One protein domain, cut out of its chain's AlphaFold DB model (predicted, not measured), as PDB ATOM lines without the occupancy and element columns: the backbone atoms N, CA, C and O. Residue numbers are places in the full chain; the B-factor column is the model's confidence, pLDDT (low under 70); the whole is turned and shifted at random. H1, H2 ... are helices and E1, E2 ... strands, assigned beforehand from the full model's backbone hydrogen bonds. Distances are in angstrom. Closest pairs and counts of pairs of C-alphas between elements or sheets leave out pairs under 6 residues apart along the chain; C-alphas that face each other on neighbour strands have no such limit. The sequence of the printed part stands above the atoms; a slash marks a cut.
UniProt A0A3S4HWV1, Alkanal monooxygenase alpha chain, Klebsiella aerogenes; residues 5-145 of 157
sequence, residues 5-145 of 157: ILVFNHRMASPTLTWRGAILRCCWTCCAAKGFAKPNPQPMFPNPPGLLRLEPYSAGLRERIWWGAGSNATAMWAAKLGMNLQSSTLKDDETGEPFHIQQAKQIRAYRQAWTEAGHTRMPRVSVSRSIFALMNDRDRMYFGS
ATOM      1  N   ILE A   5      42.125 -29.816 -51.437       46.94
ATOM      2  CA  ILE A   5      42.704 -30.378 -50.217       46.94
ATOM      3  C   ILE A   5      42.287 -29.475 -49.063       46.94
ATOM      4  O   ILE A   5      42.733 -28.335 -48.968       46.94
ATOM      5  N   LEU A   6      41.421 -29.984 -48.191       44.66
ATOM      6  CA  LEU A   6      41.128 -29.331 -46.923       44.66
ATOM      7  C   LEU A   6      42.100 -29.894 -45.881       44.66
ATOM      8  O   LEU A   6      41.960 -31.032 -45.433       44.66
ATOM      9  N   VAL A   7      43.122 -29.111 -45.535       37.53
ATOM     10  CA  VAL A   7      44.095 -29.471 -44.496       37.53
ATOM     11  C   VAL A   7      43.523 -29.067 -43.139       37.53
ATOM     12  O   VAL A   7      43.430 -27.883 -42.826       37.53
ATOM     13  N   PHE A   8      43.143 -30.051 -42.325       38.56
ATOM     14  CA  PHE A   8      42.734 -29.851 -40.935       38.56
ATOM     15  C   PHE A   8      43.800 -30.457 -40.004       38.56
ATOM     16  O   PHE A   8      44.170 -31.617 -40.142       38.56
ATOM     17  N   ASN A   9      44.320 -29.659 -39.069       29.17
ATOM     18  CA  ASN A   9      45.374 -30.035 -38.118       29.17
ATOM     19  C   ASN A   9      44.919 -31.108 -37.086       29.17
ATOM     20  O   ASN A   9      43.785 -31.076 -36.602       29.17
ATOM     21  N   HIS A  10      45.820 -32.026 -36.705       35.16
ATOM     22  CA  HIS A  10      45.566 -33.247 -35.917       35.16
ATOM     23  C   HIS A  10      45.037 -33.005 -34.487       35.16
ATOM     24  O   HIS A  10      44.328 -33.845 -33.933       35.16
ATOM     25  N   ARG A  11      45.213 -31.803 -33.917       31.50
ATOM     26  CA  ARG A  11      44.578 -31.395 -32.638       31.50
ATOM     27  C   ARG A  11      43.039 -31.312 -32.682       31.50
ATOM     28  O   ARG A  11      42.415 -30.814 -31.744       31.50
ATOM     29  N   MET A  12      42.401 -31.766 -33.762       37.34
ATOM     30  CA  MET A  12      40.949 -31.802 -33.955       37.34
ATOM     31  C   MET A  12      40.291 -33.176 -33.757       37.34
ATOM     32  O   MET A  12      39.067 -33.243 -33.837       37.34
ATOM     33  N   ALA A  13      41.047 -34.226 -33.421       38.41
ATOM     34  CA  ALA A  13      40.540 -35.597 -33.272       38.41
ATOM     35  C   ALA A  13      40.344 -36.069 -31.807       38.41
ATOM     36  O   ALA A  13      40.486 -37.252 -31.520       38.41
ATOM     37  N   SER A  14      40.012 -35.170 -30.867       31.02
ATOM     38  CA  SER A  14      39.645 -35.577 -29.496       31.02
ATOM     39  C   SER A  14      38.163 -36.006 -29.423       31.02
ATOM     40  O   SER A  14      37.311 -35.263 -29.925       31.02
ATOM     41  N   PRO A  15      37.812 -37.154 -28.799       34.19
ATOM     42  CA  PRO A  15      36.450 -37.705 -28.817       34.19
ATOM     43  C   PRO A  15      35.420 -36.917 -27.991       34.19
ATOM     44  O   PRO A  15      34.229 -37.208 -28.066       34.19
ATOM     45  N   THR A  16      35.844 -35.935 -27.193       33.22
ATOM     46  CA  THR A  16      35.016 -35.335 -26.133       33.22
ATOM     47  C   THR A  16      34.405 -33.971 -26.465       33.22
ATOM     48  O   THR A  16      33.621 -33.460 -25.670       33.22
ATOM     49  N   LEU A  17      34.682 -33.370 -27.632       33.56
ATOM     50  CA  LEU A  17      34.157 -32.037 -27.971       33.56
ATOM     51  C   LEU A  17      33.041 -32.081 -29.030       33.56
ATOM     52  O   LEU A  17      33.282 -32.088 -30.241       33.56
ATOM     53  N   THR A  18      31.802 -32.029 -28.547       40.12
ATOM     54  CA  THR A  18      30.528 -32.000 -29.294       40.12
ATOM     55  C   THR A  18      30.451 -30.934 -30.400       40.12
ATOM     56  O   THR A  18      29.768 -31.137 -31.401       40.12
ATOM     57  N   TRP A  19      31.213 -29.843 -30.298       25.86
ATOM     58  CA  TRP A  19      31.261 -28.772 -31.304       25.86
ATOM     59  C   TRP A  19      32.089 -29.099 -32.562       25.86
ATOM     60  O   TRP A  19      31.743 -28.676 -33.664       25.86
ATOM     61  N   ARG A  20      33.161 -29.892 -32.444       39.78
ATOM     62  CA  ARG A  20      34.093 -30.169 -33.562       39.78
ATOM     63  C   ARG A  20      33.505 -31.150 -34.571       39.78
ATOM     64  O   ARG A  20      33.575 -30.933 -35.781       39.78
ATOM     65  N   GLY A  21      32.834 -32.183 -34.063       47.09
ATOM     66  CA  GLY A  21      32.050 -33.105 -34.881       47.09
ATOM     67  C   GLY A  21      30.841 -32.437 -35.542       47.09
ATOM     68  O   GLY A  21      30.399 -32.921 -36.581       47.09
ATOM     69  N   ALA A  22      30.323 -31.343 -34.972       41.22
ATOM     70  CA  ALA A  22      29.205 -30.581 -35.524       41.22
ATOM     71  C   ALA A  22      29.635 -29.678 -36.689       41.22
ATOM     72  O   ALA A  22      28.965 -29.686 -37.713       41.22
ATOM     73  N   ILE A  23      30.778 -28.983 -36.601       49.94
ATOM     74  CA  ILE A  23      31.294 -28.147 -37.707       49.94
ATOM     75  C   ILE A  23      31.645 -29.008 -38.924       49.94
ATOM     76  O   ILE A  23      31.238 -28.690 -40.040       49.94
ATOM     77  N   LEU A  24      32.333 -30.135 -38.717       57.66
ATOM     78  CA  LEU A  24      32.651 -31.064 -39.804       57.66
ATOM     79  C   LEU A  24      31.387 -31.716 -40.379       57.66
ATOM     80  O   LEU A  24      31.274 -31.807 -41.597       57.66
ATOM     81  N   ARG A  25      30.391 -32.085 -39.556       56.78
ATOM     82  CA  ARG A  25      29.079 -32.552 -40.055       56.78
ATOM     83  C   ARG A  25      28.325 -31.478 -40.824       56.78
ATOM     84  O   ARG A  25      27.779 -31.797 -41.875       56.78
ATOM     85  N   CYS A  26      28.298 -30.238 -40.342       52.97
ATOM     86  CA  CYS A  26      27.677 -29.116 -41.041       52.97
ATOM     87  C   CYS A  26      28.358 -28.898 -42.387       52.97
ATOM     88  O   CYS A  26      27.689 -28.958 -43.408       52.97
ATOM     89  N   CYS A  27      29.686 -28.776 -42.416       60.12
ATOM     90  CA  CYS A  27      30.450 -28.623 -43.653       60.12
ATOM     91  C   CYS A  27      30.190 -29.789 -44.628       60.12
ATOM     92  O   CYS A  27      29.933 -29.580 -45.814       60.12
ATOM     93  N   TRP A  28      30.143 -31.019 -44.113       67.38
ATOM     94  CA  TRP A  28      29.860 -32.224 -44.895       67.38
ATOM     95  C   TRP A  28      28.426 -32.290 -45.437       67.38
ATOM     96  O   TRP A  28      28.202 -32.802 -46.537       67.38
ATOM     97  N   THR A  29      27.461 -31.757 -44.685       62.06
ATOM     98  CA  THR A  29      26.046 -31.650 -45.073       62.06
ATOM     99  C   THR A  29      25.856 -30.548 -46.113       62.06
ATOM    100  O   THR A  29      25.184 -30.769 -47.118       62.06
ATOM    101  N   CYS A  30      26.541 -29.413 -45.945       61.53
ATOM    102  CA  CYS A  30      26.571 -28.324 -46.916       61.53
ATOM    103  C   CYS A  30      27.121 -28.784 -48.274       61.53
ATOM    104  O   CYS A  30      26.575 -28.432 -49.317       61.53
ATOM    105  N   CYS A  31      28.151 -29.636 -48.278       65.00
ATOM    106  CA  CYS A  31      28.724 -30.183 -49.512       65.00
ATOM    107  C   CYS A  31      27.806 -31.191 -50.233       65.00
ATOM    108  O   CYS A  31      28.096 -31.569 -51.368       65.00
ATOM    109  N   ALA A  32      26.718 -31.653 -49.601       66.81
ATOM    110  CA  ALA A  32      25.816 -32.672 -50.147       66.81
ATOM    111  C   ALA A  32      24.638 -32.101 -50.962       66.81
ATOM    112  O   ALA A  32      23.724 -32.853 -51.290       66.81
ATOM    113  N   ALA A  33      24.636 -30.798 -51.277       65.88
ATOM    114  CA  ALA A  33      23.561 -30.100 -52.002       65.88
ATOM    115  C   ALA A  33      22.196 -30.047 -51.289       65.88
ATOM    116  O   ALA A  33      21.239 -29.511 -51.847       65.88
ATOM    117  N   LYS A  34      22.082 -30.612 -50.082       74.31
ATOM    118  CA  LYS A  34      20.826 -30.646 -49.332       74.31
ATOM    119  C   LYS A  34      20.582 -29.297 -48.669       74.31
ATOM    120  O   LYS A  34      21.487 -28.719 -48.067       74.31
ATOM    121  N   GLY A  35      19.346 -28.818 -48.768       76.56
ATOM    122  CA  GLY A  35      18.896 -27.675 -47.991       76.56
ATOM    123  C   GLY A  35      18.971 -27.983 -46.498       76.56
ATOM    124  O   GLY A  35      18.507 -29.039 -46.071       76.56
ATOM    125  N   PHE A  36      19.562 -27.086 -45.714       81.19
ATOM    126  CA  PHE A  36      19.708 -27.255 -44.263       81.19
ATOM    127  C   PHE A  36      19.192 -26.051 -43.466       81.19
ATOM    128  O   PHE A  36      18.849 -26.201 -42.296       81.19
ATOM    129  N   ALA A  37      19.116 -24.869 -44.085       82.44
ATOM    130  CA  ALA A  37      18.708 -23.638 -43.420       82.44
ATOM    131  C   ALA A  37      17.244 -23.305 -43.727       82.44
ATOM    132  O   ALA A  37      16.798 -23.413 -44.867       82.44
ATOM    133  N   LYS A  38      16.474 -22.886 -42.719       84.12
ATOM    134  CA  LYS A  38      15.108 -22.391 -42.944       84.12
ATOM    135  C   LYS A  38      15.167 -21.004 -43.607       84.12
ATOM    136  O   LYS A  38      15.991 -20.193 -43.183       84.12
ATOM    137  N   PRO A  39      14.319 -20.714 -44.609       83.69
ATOM    138  CA  PRO A  39      14.218 -19.375 -45.182       83.69
ATOM    139  C   PRO A  39      13.846 -18.329 -44.122       83.69
ATOM    140  O   PRO A  39      13.082 -18.619 -43.202       83.69
ATOM    141  N   ASN A  40      14.351 -17.102 -44.279       81.19
ATOM    142  CA  ASN A  40      13.879 -15.957 -43.499       81.19
ATOM    143  C   ASN A  40      12.379 -15.718 -43.794       81.19
ATOM    144  O   ASN A  40      12.039 -15.640 -44.978       81.19
ATOM    145  N   PRO A  41      11.496 -15.581 -42.779       82.56
ATOM    146  CA  PRO A  41      10.071 -15.292 -42.979       82.56
ATOM    147  C   PRO A  41       9.781 -14.015 -43.779       82.56
ATOM    148  O   PRO A  41       8.752 -13.937 -44.442       82.56
ATOM    149  N   GLN A  42      10.682 -13.028 -43.733       86.06
ATOM    150  CA  GLN A  42      10.593 -11.793 -44.518       86.06
ATOM    151  C   GLN A  42      11.858 -11.621 -45.365       86.06
ATOM    152  O   GLN A  42      12.771 -10.884 -44.984       86.06
ATOM    153  N   PRO A  43      11.984 -12.351 -46.483       82.56
ATOM    154  CA  PRO A  43      13.206 -12.327 -47.257       82.56
ATOM    155  C   PRO A  43      13.250 -11.078 -48.149       82.56
ATOM    156  O   PRO A  43      12.250 -10.677 -48.736       82.56
ATOM    157  N   MET A  44      14.435 -10.477 -48.273       84.50
ATOM    158  CA  MET A  44      14.665  -9.326 -49.159       84.50
ATOM    159  C   MET A  44      14.495  -9.695 -50.649       84.50
ATOM    160  O   MET A  44      14.163  -8.837 -51.458       84.50
ATOM    161  N   PHE A  45      14.679 -10.975 -50.995       84.25
ATOM    162  CA  PHE A  45      14.451 -11.544 -52.326       84.25
ATOM    163  C   PHE A  45      13.657 -12.856 -52.225       84.25
ATOM    164  O   PHE A  45      13.788 -13.555 -51.218       84.25
ATOM    165  N   PRO A  46      12.861 -13.237 -53.241       82.62
ATOM    166  CA  PRO A  46      12.113 -14.491 -53.220       82.62
ATOM    167  C   PRO A  46      13.032 -15.705 -53.045       82.62
ATOM    168  O   PRO A  46      13.955 -15.919 -53.831       82.62
ATOM    169  N   ASN A  47      12.758 -16.517 -52.024       82.06
ATOM    170  CA  ASN A  47      13.478 -17.759 -51.775       82.06
ATOM    171  C   ASN A  47      12.771 -18.940 -52.459       82.06
ATOM    172  O   ASN A  47      11.538 -18.985 -52.470       82.06
ATOM    173  N   PRO A  48      13.519 -19.926 -52.983       80.94
ATOM    174  CA  PRO A  48      12.926 -21.169 -53.457       80.94
ATOM    175  C   PRO A  48      12.236 -21.921 -52.302       80.94
ATOM    176  O   PRO A  48      12.642 -21.783 -51.143       80.94
ATOM    177  N   PRO A  49      11.199 -22.729 -52.594       79.94
ATOM    178  CA  PRO A  49      10.480 -23.478 -51.571       79.94
ATOM    179  C   PRO A  49      11.384 -24.520 -50.896       79.94
ATOM    180  O   PRO A  49      12.190 -25.186 -51.548       79.94
ATOM    181  N   GLY A  50      11.209 -24.701 -49.585       85.06
ATOM    182  CA  GLY A  50      11.948 -25.680 -48.785       85.06
ATOM    183  C   GLY A  50      13.151 -25.097 -48.038       85.06
ATOM    184  O   GLY A  50      13.251 -23.892 -47.816       85.06
ATOM    185  N   LEU A  51      14.045 -25.976 -47.577       85.56
ATOM    186  CA  LEU A  51      15.271 -25.562 -46.893       85.56
ATOM    187  C   LEU A  51      16.284 -25.014 -47.906       85.56
ATOM    188  O   LEU A  51      16.516 -25.608 -48.958       85.56
ATOM    189  N   LEU A  52      16.937 -23.914 -47.551       84.50
ATOM    190  CA  LEU A  52      18.011 -23.312 -48.324       84.50
ATOM    191  C   LEU A  52      19.283 -24.152 -48.216       84.50
ATOM    192  O   LEU A  52      19.666 -24.617 -47.134       84.50
ATOM    193  N   ARG A  53      19.934 -24.345 -49.362       81.56
ATOM    194  CA  ARG A  53      21.243 -24.997 -49.487       81.56
ATOM    195  C   ARG A  53      22.363 -23.955 -49.491       81.56
ATOM    196  O   ARG A  53      22.107 -22.769 -49.676       81.56
ATOM    197  N   LEU A  54      23.602 -24.407 -49.309       82.31
ATOM    198  CA  LEU A  54      24.776 -23.545 -49.447       82.31
ATOM    199  C   LEU A  54      24.991 -23.178 -50.927       82.31
ATOM    200  O   LEU A  54      25.014 -24.065 -51.781       82.31
ATOM    201  N   GLU A  55      25.183 -21.889 -51.203       82.19
ATOM    202  CA  GLU A  55      25.524 -21.346 -52.522       82.19
ATOM    203  C   GLU A  55      26.880 -20.610 -52.454       82.19
ATOM    204  O   GLU A  55      27.188 -20.020 -51.413       82.19
ATOM    205  N   PRO A  56      27.701 -20.630 -53.525       83.06
ATOM    206  CA  PRO A  56      27.436 -21.266 -54.817       83.06
ATOM    207  C   PRO A  56      27.519 -22.802 -54.767       83.06
ATOM    208  O   PRO A  56      28.442 -23.383 -54.192       83.06
ATOM    209  N   TYR A  57      26.553 -23.472 -55.399       81.25
ATOM    210  CA  TYR A  57      26.512 -24.926 -55.487       81.25
ATOM    211  C   TYR A  57      27.532 -25.470 -56.494       81.25
ATOM    212  O   TYR A  57      27.570 -25.077 -57.659       81.25
ATOM    213  N   SER A  58      28.325 -26.453 -56.063       84.12
ATOM    214  CA  SER A  58      29.253 -27.183 -56.927       84.12
ATOM    215  C   SER A  58      28.875 -28.663 -56.984       84.12
ATOM    216  O   SER A  58      29.075 -29.417 -56.026       84.12
ATOM    217  N   ALA A  59      28.337 -29.097 -58.126       84.44
ATOM    218  CA  ALA A  59      27.937 -30.485 -58.341       84.44
ATOM    219  C   ALA A  59      29.121 -31.449 -58.158       84.44
ATOM    220  O   ALA A  59      30.226 -31.201 -58.650       84.44
ATOM    221  N   GLY A  60      28.905 -32.537 -57.413       85.12
ATOM    222  CA  GLY A  60      29.929 -33.547 -57.123       85.12
ATOM    223  C   GLY A  60      31.073 -33.078 -56.211       85.12
ATOM    224  O   GLY A  60      32.087 -33.765 -56.119       85.12
ATOM    225  N   LEU A  61      30.960 -31.925 -55.528       86.56
ATOM    226  CA  LEU A  61      32.020 -31.420 -54.639       86.56
ATOM    227  C   LEU A  61      32.448 -32.463 -53.600       86.56
ATOM    228  O   LEU A  61      33.640 -32.663 -53.383       86.56
ATOM    229  N   ARG A  62      31.483 -33.185 -53.023       84.81
ATOM    230  CA  ARG A  62      31.717 -34.240 -52.029       84.81
ATOM    231  C   ARG A  62      32.684 -35.329 -52.503       84.81
ATOM    232  O   ARG A  62      33.464 -35.846 -51.712       84.81
ATOM    233  N   GLU A  63      32.674 -35.646 -53.794       88.38
ATOM    234  CA  GLU A  63      33.539 -36.668 -54.398       88.38
ATOM    235  C   GLU A  63      34.966 -36.154 -54.649       88.38
ATOM    236  O   GLU A  63      35.899 -36.940 -54.829       88.38
ATOM    237  N   ARG A  64      35.149 -34.827 -54.631       88.94
ATOM    238  CA  ARG A  64      36.421 -34.135 -54.886       88.94
ATOM    239  C   ARG A  64      37.139 -33.669 -53.618       88.94
ATOM    240  O   ARG A  64      38.224 -33.101 -53.739       88.94
ATOM    241  N   ILE A  65      36.569 -33.906 -52.436       89.19
ATOM    242  CA  ILE A  65      37.175 -33.531 -51.152       89.19
ATOM    243  C   ILE A  65      38.251 -34.543 -50.753       89.19
ATOM    244  O   ILE A  65      38.048 -35.759 -50.837       89.19
ATOM    245  N   TRP A  66      39.383 -34.015 -50.293       91.50
ATOM    246  CA  TRP A  66      40.510 -34.776 -49.761       91.50
ATOM    247  C   TRP A  66      40.705 -34.489 -48.276       91.50
ATOM    248  O   TRP A  66      40.602 -33.338 -47.849       91.50
ATOM    249  N   TRP A  67      41.030 -35.534 -47.518       92.06
ATOM    250  CA  TRP A  67      41.348 -35.461 -46.097       92.06
ATOM    251  C   TRP A  67      42.808 -35.836 -45.838       92.06
ATOM    252  O   TRP A  67      43.244 -36.926 -46.216       92.06
ATOM    253  N   GLY A  68      43.546 -34.948 -45.167       91.06
ATOM    254  CA  GLY A  68      44.890 -35.222 -44.660       91.06
ATOM    255  C   GLY A  68      44.839 -36.032 -43.365       91.06
ATOM    256  O   GLY A  68      44.476 -35.485 -42.327       91.06
ATOM    257  N   ALA A  69      45.184 -37.321 -43.404       86.44
ATOM    258  CA  ALA A  69      45.122 -38.184 -42.220       86.44
ATOM    259  C   ALA A  69      46.488 -38.321 -41.530       86.44
ATOM    260  O   ALA A  69      47.423 -38.865 -42.117       86.44
ATOM    261  N   GLY A  70      46.568 -37.885 -40.270       83.75
ATOM    262  CA  GLY A  70      47.755 -38.053 -39.417       83.75
ATOM    263  C   GLY A  70      47.844 -39.419 -38.730       83.75
ATOM    264  O   GLY A  70      48.930 -39.840 -38.375       83.75
ATOM    265  N   SER A  71      46.736 -40.152 -38.614       86.06
ATOM    266  CA  SER A  71      46.641 -41.427 -37.880       86.06
ATOM    267  C   SER A  71      45.821 -42.462 -38.651       86.06
ATOM    268  O   SER A  71      45.130 -42.130 -39.625       86.06
ATOM    269  N   ASN A  72      45.861 -43.730 -38.236       90.06
ATOM    270  CA  ASN A  72      45.005 -44.770 -38.813       90.06
ATOM    271  C   ASN A  72      43.522 -44.484 -38.528       90.06
ATOM    272  O   ASN A  72      42.680 -44.616 -39.418       90.06
ATOM    273  N   ALA A  73      43.206 -44.012 -37.318       88.50
ATOM    274  CA  ALA A  73      41.838 -43.688 -36.916       88.50
ATOM    275  C   ALA A  73      41.214 -42.588 -37.792       88.50
ATOM    276  O   ALA A  73      40.080 -42.722 -38.261       88.50
ATOM    277  N   THR A  74      41.966 -41.515 -38.068       87.81
ATOM    278  CA  THR A  74      41.491 -40.412 -38.920       87.81
ATOM    279  C   THR A  74      41.358 -40.827 -40.386       87.81
ATOM    280  O   THR A  74      40.421 -40.390 -41.056       87.81
ATOM    281  N   ALA A  75      42.215 -41.731 -40.872       92.12
ATOM    282  CA  ALA A  75      42.075 -42.315 -42.203       92.12
ATOM    283  C   ALA A  75      40.792 -43.159 -42.314       92.12
ATOM    284  O   ALA A  75      39.988 -42.947 -43.223       92.12
ATOM    285  N   MET A  76      40.534 -44.057 -41.361       94.62
ATOM    286  CA  MET A  76      39.303 -44.863 -41.340       94.62
ATOM    287  C   MET A  76      38.042 -43.994 -41.236       94.62
ATOM    288  O   MET A  76      37.036 -44.277 -41.882       94.62
ATOM    289  N   TRP A  77      38.082 -42.916 -40.451       93.12
ATOM    290  CA  TRP A  77      36.976 -41.962 -40.358       93.12
ATOM    291  C   TRP A  77      36.696 -41.263 -41.697       93.12
ATOM    292  O   TRP A  77      35.542 -41.208 -42.130       93.12
ATOM    293  N   ALA A  78      37.739 -40.803 -42.395       92.94
ATOM    294  CA  ALA A  78      37.607 -40.209 -43.723       92.94
ATOM    295  C   ALA A  78      37.014 -41.199 -44.741       92.94
ATOM    296  O   ALA A  78      36.151 -40.823 -45.543       92.94
ATOM    297  N   ALA A  79      37.413 -42.476 -44.666       94.06
ATOM    298  CA  ALA A  79      36.833 -43.541 -45.479       94.06
ATOM    299  C   ALA A  79      35.340 -43.720 -45.208       94.06
ATOM    300  O   ALA A  79      34.547 -43.685 -46.142       94.06
ATOM    301  N   LYS A  80      34.931 -43.826 -43.938       93.56
ATOM    302  CA  LYS A  80      33.513 -43.964 -43.559       93.56
ATOM    303  C   LYS A  80      32.662 -42.810 -44.080       93.56
ATOM    304  O   LYS A  80      31.528 -43.018 -44.498       93.56
ATOM    305  N   LEU A  81      33.209 -41.595 -44.100       90.44
ATOM    306  CA  LEU A  81      32.489 -40.436 -44.618       90.44
ATOM    307  C   LEU A  81      32.421 -40.385 -46.146       90.44
ATOM    308  O   LEU A  81      31.471 -39.797 -46.657       90.44
ATOM    309  N   GLY A  82      33.349 -41.021 -46.864       92.06
ATOM    310  CA  GLY A  82      33.397 -41.012 -48.328       92.06
ATOM    311  C   GLY A  82      34.341 -39.953 -48.912       92.06
ATOM    312  O   GLY A  82      34.132 -39.501 -50.041       92.06
ATOM    313  N   MET A  83      35.361 -39.528 -48.157       93.56
ATOM    314  CA  MET A  83      36.395 -38.572 -48.588       93.56
ATOM    315  C   MET A  83      37.598 -39.286 -49.216       93.56
ATOM    316  O   MET A  83      37.930 -40.403 -48.822       93.56
ATOM    317  N   ASN A  84      38.292 -38.638 -50.156       94.38
ATOM    318  CA  ASN A  84      39.574 -39.145 -50.662       94.38
ATOM    319  C   ASN A  84      40.674 -38.987 -49.597       94.38
ATOM    320  O   ASN A  84      40.617 -38.068 -48.778       94.38
ATOM    321  N   LEU A  85      41.681 -39.858 -49.618       94.00
ATOM    322  CA  LEU A  85      42.772 -39.849 -48.640       94.00
ATOM    323  C   LEU A  85      43.996 -39.104 -49.177       94.00
ATOM    324  O   LEU A  85      44.498 -39.426 -50.252       94.00
ATOM    325  N   GLN A  86      44.529 -38.182 -48.384       93.38
ATOM    326  CA  GLN A  86      45.877 -37.644 -48.524       93.38
ATOM    327  C   GLN A  86      46.713 -38.138 -47.338       93.38
ATOM    328  O   GLN A  86      46.492 -37.730 -46.200       93.38
ATOM    329  N   SER A  87      47.677 -39.016 -47.598       88.50
ATOM    330  CA  SER A  87      48.699 -39.385 -46.617       88.50
ATOM    331  C   SER A  87      49.912 -38.485 -46.829       88.50
ATOM    332  O   SER A  87      50.387 -38.340 -47.961       88.50
ATOM    333  N   SER A  88      50.349 -37.803 -45.772       81.88
ATOM    334  CA  SER A  88      51.419 -36.807 -45.861       81.88
ATOM    335  C   SER A  88      52.794 -37.404 -45.536       81.88
ATOM    336  O   SER A  88      52.908 -38.603 -45.292       81.88
ATOM    337  N   THR A  89      53.838 -36.573 -45.518       74.12
ATOM    338  CA  THR A  89      55.182 -36.941 -45.036       74.12
ATOM    339  C   THR A  89      55.269 -37.043 -43.513       74.12
ATOM    340  O   THR A  89      56.302 -37.440 -42.993       74.12
ATOM    341  N   LEU A  90      54.204 -36.666 -42.805       70.31
ATOM    342  CA  LEU A  90      54.080 -36.715 -41.355       70.31
ATOM    343  C   LEU A  90      52.840 -37.542 -41.000       70.31
ATOM    344  O   LEU A  90      51.731 -37.279 -41.479       70.31
ATOM    345  N   LYS A  91      53.060 -38.572 -40.190       76.31
ATOM    346  CA  LYS A  91      52.067 -39.492 -39.639       76.31
ATOM    347  C   LYS A  91      52.487 -39.748 -38.197       76.31
ATOM    348  O   LYS A  91      53.681 -39.886 -37.942       76.31
ATOM    349  N   ASP A  92      51.518 -39.824 -37.300       76.12
ATOM    350  CA  ASP A  92      51.748 -40.265 -35.937       76.12
ATOM    351  C   ASP A  92      52.412 -41.640 -35.950       76.12
ATOM    352  O   ASP A  92      52.007 -42.547 -36.694       76.12
ATOM    353  N   ASP A  93      53.431 -41.773 -35.110       76.81
ATOM    354  CA  ASP A  93      54.019 -43.066 -34.841       76.81
ATOM    355  C   ASP A  93      53.080 -43.863 -33.936       76.81
ATOM    356  O   ASP A  93      52.954 -43.606 -32.739       76.81
ATOM    357  N   GLU A  94      52.376 -44.815 -34.538       74.56
ATOM    358  CA  GLU A  94      51.393 -45.646 -33.843       74.56
ATOM    359  C   GLU A  94      51.967 -47.012 -33.447       74.56
ATOM    360  O   GLU A  94      51.302 -47.772 -32.747       74.56
ATOM    361  N   THR A  95      53.153 -47.380 -33.944       74.12
ATOM    362  CA  THR A  95      53.637 -48.775 -33.882       74.12
ATOM    363  C   THR A  95      55.148 -48.932 -33.712       74.12
ATOM    364  O   THR A  95      55.602 -50.048 -33.482       74.12
ATOM    365  N   GLY A  96      55.935 -47.862 -33.849       78.44
ATOM    366  CA  GLY A  96      57.398 -47.906 -33.894       78.44
ATOM    367  C   GLY A  96      57.966 -48.506 -35.185       78.44
ATOM    368  O   GLY A  96      59.174 -48.694 -35.306       78.44
ATOM    369  N   GLU A  97      57.116 -48.849 -36.156       85.19
ATOM    370  CA  GLU A  97      57.547 -49.404 -37.437       85.19
ATOM    371  C   GLU A  97      58.112 -48.322 -38.367       85.19
ATOM    372  O   GLU A  97      57.754 -47.146 -38.241       85.19
ATOM    373  N   PRO A  98      58.906 -48.707 -39.384       84.38
ATOM    374  CA  PRO A  98      59.334 -47.780 -40.420       84.38
ATOM    375  C   PRO A  98      58.147 -47.035 -41.037       84.38
ATOM    376  O   PRO A  98      57.087 -47.613 -41.307       84.38
ATOM    377  N   PHE A  99      58.328 -45.744 -41.291       83.56
ATOM    378  CA  PHE A  99      57.267 -44.848 -41.735       83.56
ATOM    379  C   PHE A  99      56.541 -45.363 -42.989       83.56
ATOM    380  O   PHE A  99      55.317 -45.272 -43.097       83.56
ATOM    381  N   HIS A 100      57.266 -45.945 -43.948       84.81
ATOM    382  CA  HIS A 100      56.652 -46.530 -45.144       84.81
ATOM    383  C   HIS A 100      55.719 -47.719 -44.838       84.81
ATOM    384  O   HIS A 100      54.670 -47.849 -45.477       84.81
ATOM    385  N   ILE A 101      56.040 -48.545 -43.835       89.19
ATOM    386  CA  ILE A 101      55.171 -49.636 -43.365       89.19
ATOM    387  C   ILE A 101      53.927 -49.053 -42.700       89.19
ATOM    388  O   ILE A 101      52.804 -49.459 -43.014       89.19
ATOM    389  N   GLN A 102      54.111 -48.045 -41.850       89.44
ATOM    390  CA  GLN A 102      53.012 -47.357 -41.182       89.44
ATOM    391  C   GLN A 102      52.050 -46.686 -42.169       89.44
ATOM    392  O   GLN A 102      50.831 -46.761 -41.993       89.44
ATOM    393  N   GLN A 103      52.575 -46.075 -43.233       88.81
ATOM    394  CA  GLN A 103      51.781 -45.473 -44.301       88.81
ATOM    395  C   GLN A 103      51.049 -46.536 -45.130       88.81
ATOM    396  O   GLN A 103      49.863 -46.385 -45.430       88.81
ATOM    397  N   ALA A 104      51.711 -47.651 -45.457       92.31
ATOM    398  CA  ALA A 104      51.071 -48.765 -46.151       92.31
ATOM    399  C   ALA A 104      49.905 -49.344 -45.332       92.31
ATOM    400  O   ALA A 104      48.828 -49.592 -45.882       92.31
ATOM    401  N   LYS A 105      50.080 -49.510 -44.014       93.06
ATOM    402  CA  LYS A 105      49.015 -49.945 -43.099       93.06
ATOM    403  C   LYS A 105      47.859 -48.945 -43.038       93.06
ATOM    404  O   LYS A 105      46.711 -49.372 -43.142       93.06
ATOM    405  N   GLN A 106      48.139 -47.642 -42.982       93.50
ATOM    406  CA  GLN A 106      47.111 -46.595 -43.020       93.50
ATOM    407  C   GLN A 106      46.250 -46.686 -44.288       93.50
ATOM    408  O   GLN A 106      45.021 -46.644 -44.222       93.50
ATOM    409  N   ILE A 107      46.885 -46.862 -45.451       94.62
ATOM    410  CA  ILE A 107      46.181 -46.983 -46.735       94.62
ATOM    411  C   ILE A 107      45.329 -48.258 -46.779       94.62
ATOM    412  O   ILE A 107      44.202 -48.222 -47.276       94.62
ATOM    413  N   ARG A 108      45.833 -49.382 -46.250       96.25
ATOM    414  CA  ARG A 108      45.064 -50.636 -46.153       96.25
ATOM    415  C   ARG A 108      43.839 -50.467 -45.253       96.25
ATOM    416  O   ARG A 108      42.739 -50.788 -45.691       96.25
ATOM    417  N   ALA A 109      44.012 -49.888 -44.064       95.81
ATOM    418  CA  ALA A 109      42.919 -49.619 -43.130       95.81
ATOM    419  C   ALA A 109      41.855 -48.687 -43.737       95.81
ATOM    420  O   ALA A 109      40.658 -48.941 -43.618       95.81
ATOM    421  N   TYR A 110      42.280 -47.645 -44.459       96.38
ATOM    422  CA  TYR A 110      41.381 -46.762 -45.205       96.38
ATOM    423  C   TYR A 110      40.564 -47.519 -46.263       96.38
ATOM    424  O   TYR A 110      39.346 -47.370 -46.323       96.38
ATOM    425  N   ARG A 111      41.210 -48.353 -47.089       96.38
ATOM    426  CA  ARG A 111      40.529 -49.125 -48.147       96.38
ATOM    427  C   ARG A 111      39.559 -50.161 -47.583       96.38
ATOM    428  O   ARG A 111      38.483 -50.354 -48.147       96.38
ATOM    429  N   GLN A 112      39.923 -50.797 -46.472       97.56
ATOM    430  CA  GLN A 112      39.037 -51.714 -45.765       97.56
ATOM    431  C   GLN A 112      37.794 -50.972 -45.254       97.56
ATOM    432  O   GLN A 112      36.682 -51.322 -45.638       97.56
ATOM    433  N   ALA A 113      37.978 -49.882 -44.503       96.81
ATOM    434  CA  ALA A 113      36.872 -49.074 -43.985       96.81
ATOM    435  C   ALA A 113      35.993 -48.476 -45.102       96.81
ATOM    436  O   ALA A 113      34.794 -48.283 -44.912       96.81
ATOM    437  N   TRP A 114      36.571 -48.187 -46.271       96.56
ATOM    438  CA  TRP A 114      35.828 -47.732 -47.448       96.56
ATOM    439  C   TRP A 114      34.882 -48.807 -47.979       96.56
ATOM    440  O   TRP A 114      33.728 -48.523 -48.295       96.56
ATOM    441  N   THR A 115      35.387 -50.038 -48.067       96.12
ATOM    442  CA  THR A 115      34.629 -51.200 -48.536       96.12
ATOM    443  C   THR A 115      33.515 -51.541 -47.551       96.12
ATOM    444  O   THR A 115      32.368 -51.700 -47.956       96.12
ATOM    445  N   GLU A 116      33.822 -51.554 -46.252       96.62
ATOM    446  CA  GLU A 116      32.848 -51.781 -45.174       96.62
ATOM    447  C   GLU A 116      31.737 -50.720 -45.142       96.62
ATOM    448  O   GLU A 116      30.593 -51.029 -44.825       96.62
ATOM    449  N   ALA A 117      32.051 -49.470 -45.494       94.44
ATOM    450  CA  ALA A 117      31.067 -48.393 -45.573       94.44
ATOM    451  C   ALA A 117      30.145 -48.483 -46.807       94.44
ATOM    452  O   ALA A 117      29.179 -47.724 -46.889       94.44
ATOM    453  N   GLY A 118      30.424 -49.382 -47.760       94.56
ATOM    454  CA  GLY A 118      29.550 -49.645 -48.907       94.56
ATOM    455  C   GLY A 118      29.480 -48.510 -49.931       94.56
ATOM    456  O   GLY A 118      28.468 -48.357 -50.617       94.56
ATOM    457  N   HIS A 119      30.521 -47.680 -50.043       93.06
ATOM    458  CA  HIS A 119      30.541 -46.600 -51.033       93.06
ATOM    459  C   HIS A 119      30.541 -47.158 -52.459       93.06
ATOM    460  O   HIS A 119      31.317 -48.047 -52.794       93.06
ATOM    461  N   THR A 120      29.725 -46.569 -53.330       90.19
ATOM    462  CA  THR A 120      29.561 -47.012 -54.726       90.19
ATOM    463  C   THR A 120      30.742 -46.660 -55.630       90.19
ATOM    464  O   THR A 120      30.936 -47.285 -56.669       90.19
ATOM    465  N   ARG A 121      31.537 -45.651 -55.258       91.00
ATOM    466  CA  ARG A 121      32.683 -45.177 -56.045       91.00
ATOM    467  C   ARG A 121      34.000 -45.734 -55.523       91.00
ATOM    468  O   ARG A 121      34.144 -46.011 -54.333       91.00
ATOM    469  N   MET A 122      35.010 -45.760 -56.392       92.88
ATOM    470  CA  MET A 122      36.383 -46.001 -55.955       92.88
ATOM    471  C   MET A 122      36.961 -44.765 -55.246       92.88
ATOM    472  O   MET A 122      36.772 -43.629 -55.710       92.88
ATOM    473  N   PRO A 123      37.682 -44.956 -54.130       94.06
ATOM    474  CA  PRO A 123      38.370 -43.863 -53.476       94.06
ATOM    475  C   PRO A 123      39.649 -43.492 -54.221       94.06
ATOM    476  O   PRO A 123      40.289 -44.334 -54.855       94.06
ATOM    477  N   ARG A 124      40.080 -42.237 -54.074       95.75
ATOM    478  CA  ARG A 124      41.415 -41.805 -54.497       95.75
ATOM    479  C   ARG A 124      42.322 -41.683 -53.281       95.75
ATOM    480  O   ARG A 124      41.897 -41.209 -52.229       95.75
ATOM    481  N   VAL A 125      43.568 -42.112 -53.449       94.75
ATOM    482  CA  VAL A 125      44.614 -42.017 -52.431       94.75
ATOM    483  C   VAL A 125      45.786 -41.262 -53.034       94.75
ATOM    484  O   VAL A 125      46.219 -41.575 -54.141       94.75
ATOM    485  N   SER A 126      46.271 -40.266 -52.309       93.69
ATOM    486  CA  SER A 126      47.446 -39.473 -52.639       93.69
ATOM    487  C   SER A 126      48.452 -39.627 -51.510       93.69
ATOM    488  O   SER A 126      48.083 -39.646 -50.334       93.69
ATOM    489  N   VAL A 127      49.717 -39.766 -51.881       90.50
ATOM    490  CA  VAL A 127      50.845 -39.904 -50.965       90.50
ATOM    491  C   VAL A 127      51.844 -38.823 -51.330       90.50
ATOM    492  O   VAL A 127      52.259 -38.751 -52.486       90.50
ATOM    493  N   SER A 128      52.218 -37.979 -50.373       85.31
ATOM    494  CA  SER A 128      53.289 -37.004 -50.582       85.31
ATOM    495  C   SER A 128      54.605 -37.497 -49.984       85.31
ATOM    496  O   SER A 128      54.642 -38.104 -48.912       85.31
ATOM    497  N   ARG A 129      55.693 -37.246 -50.716       83.94
ATOM    498  CA  ARG A 129      57.072 -37.572 -50.348       83.94
ATOM    499  C   ARG A 129      57.983 -36.439 -50.798       83.94
ATOM    500  O   ARG A 129      57.877 -35.998 -51.939       83.94
ATOM    501  N   SER A 130      58.877 -36.001 -49.920       80.50
ATOM    502  CA  SER A 130      59.997 -35.145 -50.308       80.50
ATOM    503  C   SER A 130      61.087 -36.037 -50.887       80.50
ATOM    504  O   SER A 130      61.541 -36.958 -50.214       80.50
ATOM    505  N   ILE A 131      61.469 -35.800 -52.140       80.06
ATOM    506  CA  ILE A 131      62.497 -36.570 -52.844       80.06
ATOM    507  C   ILE A 131      63.559 -35.587 -53.323       80.06
ATOM    508  O   ILE A 131      63.228 -34.581 -53.948       80.06
ATOM    509  N   PHE A 132      64.824 -35.896 -53.051       82.50
ATOM    510  CA  PHE A 132      65.963 -35.187 -53.618       82.50
ATOM    511  C   PHE A 132      66.690 -36.128 -54.579       82.50
ATOM    512  O   PHE A 132      67.183 -37.179 -54.172       82.50
ATOM    513  N   ALA A 133      66.693 -35.793 -55.867       85.12
ATOM    514  CA  ALA A 133      67.302 -36.634 -56.889       85.12
ATOM    515  C   ALA A 133      68.803 -36.341 -57.000       85.12
ATOM    516  O   ALA A 133      69.197 -35.188 -57.159       85.12
ATOM    517  N   LEU A 134      69.631 -37.388 -56.952       86.00
ATOM    518  CA  LEU A 134      71.074 -37.288 -57.181       86.00
ATOM    519  C   LEU A 134      71.354 -37.518 -58.667       86.00
ATOM    520  O   LEU A 134      71.212 -38.643 -59.151       86.00
ATOM    521  N   MET A 135      71.730 -36.465 -59.391       90.69
ATOM    522  CA  MET A 135      71.852 -36.501 -60.853       90.69
ATOM    523  C   MET A 135      73.302 -36.610 -61.334       90.69
ATOM    524  O   MET A 135      73.544 -37.081 -62.442       90.69
ATOM    525  N   ASN A 136      74.276 -36.194 -60.521       89.94
ATOM    526  CA  ASN A 136      75.693 -36.188 -60.891       89.94
ATOM    527  C   ASN A 136      76.614 -36.585 -59.718       89.94
ATOM    528  O   ASN A 136      76.171 -36.782 -58.585       89.94
ATOM    529  N   ASP A 137      77.915 -36.702 -59.988       89.06
ATOM    530  CA  ASP A 137      78.897 -37.136 -58.985       89.06
ATOM    531  C   ASP A 137      79.128 -36.107 -57.873       89.06
ATOM    532  O   ASP A 137      79.434 -36.484 -56.744       89.06
ATOM    533  N   ARG A 138      78.902 -34.816 -58.145       86.81
ATOM    534  CA  ARG A 138      78.927 -33.767 -57.121       86.81
ATOM    535  C   ARG A 138      77.746 -33.925 -56.154       86.81
ATOM    536  O   ARG A 138      77.960 -33.847 -54.947       86.81
ATOM    537  N   ASP A 139      76.541 -34.218 -56.645       87.38
ATOM    538  CA  ASP A 139      75.373 -34.501 -55.798       87.38
ATOM    539  C   ASP A 139      75.628 -35.735 -54.926       87.38
ATOM    540  O   ASP A 139      75.337 -35.728 -53.732       87.38
ATOM    541  N   ARG A 140      76.227 -36.789 -55.501       83.56
ATOM    542  CA  ARG A 140      76.614 -37.997 -54.754       83.56
ATOM    543  C   ARG A 140      77.674 -37.708 -53.695       83.56
ATOM    544  O   ARG A 140      77.587 -38.261 -52.605       83.56
ATOM    545  N   MET A 141      78.638 -36.836 -53.984       85.38
ATOM    546  CA  MET A 141      79.668 -36.443 -53.021       85.38
ATOM    547  C   MET A 141      79.070 -35.694 -51.820       85.38
ATOM    548  O   MET A 141      79.434 -35.991 -50.685       85.38
ATOM    549  N   TYR A 142      78.143 -34.756 -52.057       80.12
ATOM    550  CA  TYR A 142      77.527 -33.956 -50.990       80.12
ATOM    551  C   TYR A 142      76.394 -34.672 -50.243       80.12
ATOM    552  O   TYR A 142      76.255 -34.482 -49.039       80.12
ATOM    553  N   PHE A 143      75.582 -35.475 -50.936       78.38
ATOM    554  CA  PHE A 143      74.324 -36.018 -50.401       78.38
ATOM    555  C   PHE A 143      74.211 -37.548 -50.487       78.38
ATOM    556  O   PHE A 143      73.302 -38.125 -49.899       78.38
ATOM    557  N   GLY A 144      75.114 -38.228 -51.201       70.25
ATOM    558  CA  GLY A 144      75.112 -39.691 -51.337       70.25
ATOM    559  C   GLY A 144      75.747 -40.434 -50.158       70.25
ATOM    560  O   GLY A 144      75.563 -41.641 -50.031       70.25
ATOM    561  N   SER A 145      76.482 -39.728 -49.291       68.50
ATOM    562  CA  SER A 145      77.137 -40.278 -48.095       68.50
ATOM    563  C   SER A 145      76.284 -40.199 -46.823       68.50
ATOM    564  O   SER A 145      76.712 -40.723 -45.790       68.50
TER     565      SER A 145
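This is residues 5 to 145 of the 157 residues of the protein "Alkanal monooxygenase alpha chain" of Klebsiella aerogenes (UniProt A0A3S4HWV1). A small core of three parallel strands, E1, E2 and E3, has two helices, H3 and H4, side by side over one face, and from it a long looped arm, residues 31 to 60, and a tail ending in the small helix H5 reach far out. The free tip of the arm, residues 41 to 46, and residues 135 to 141 of the tail stick out at opposite ends of the longest axis, while H1 sits off the sheet, with residues 14 to 19 also standing free. The printed part has 141 residues, with five named helices and three named strands in the order H1 H2 E1 H3 E2 H4 E3 H5; the sheet's order is E1 E2 E3. The class is mostly helix, though under half of the residues are in named elements. The whole is loose, with a radius of gyration of the C-alphas of 20.6 A and spans of 74 by 32 by 30 A.

In the sheet, E2, residues 84 to 87, is the inner strand, between the edge strands E1, residues 65 to 68, and E3, residues 125 to 127. E1 and E2 are parallel at 25 degrees, with N 86 and O 67 2.8 A apart, within hydrogen-bond range. E2 and E3 are parallel at 18 degrees, with N 126 and O 85 2.8 A apart, also within range. Residues 5 to 6 form a short parallel pairing with residues 66 to 67 of E1. H3, residues 72 to 81, is on the sheet at a height of 9.5 A, over E1 and E2; its closest C-alphas to E2 are Ala 75 and Leu 85, 6.9 A. H4, residues 99 to 116, is on the same face at a height of 10.2 A, over E2; its closest C-alphas to E2 are Gln 103 and Ser 87, 7.2 A. These are two layers, helices on one face of a sheet. E1, H3, E2 and E2, H4, E3 are strand-helix-strand units, parallel neighbour strands joined through a helix, with right-handed crossovers. H3 and H4 touch, the closest C-alphas being those of Ala 79 and Trp 114, 4.7 A, at a shallow tilt of 29 degrees, the same way. H1, residues 18 to 30, and H2, residues 61 to 64, are close but not clearly touching, the closest C-alphas being those of Trp 28 and Arg 62, 7.6 A. H5, residues 137 to 143, is apart from H4. Every O i to N i+4 pair is within hydrogen-bond range in H3, H4 and H5, and 8 of 9 in H1; H2 is too short for one.

H4 is 25.6 A long from first to last C-alpha, H1 18.4 A and H3 14.5 A. E1 begins at C-alpha 65 (37.175, -33.531, -51.152), and H5 ends at C-alpha 143 (74.324, -36.018, -50.401).

The C-alphas farthest apart are those of Gln 42 and Asp 137, 74.3 A. The printed part has no cut; the links H1 to H2 and E2 to H4 are long. Mean pLDDT of the printed part is 78.4, and residues 5 to 33 and residue 145 are under 70.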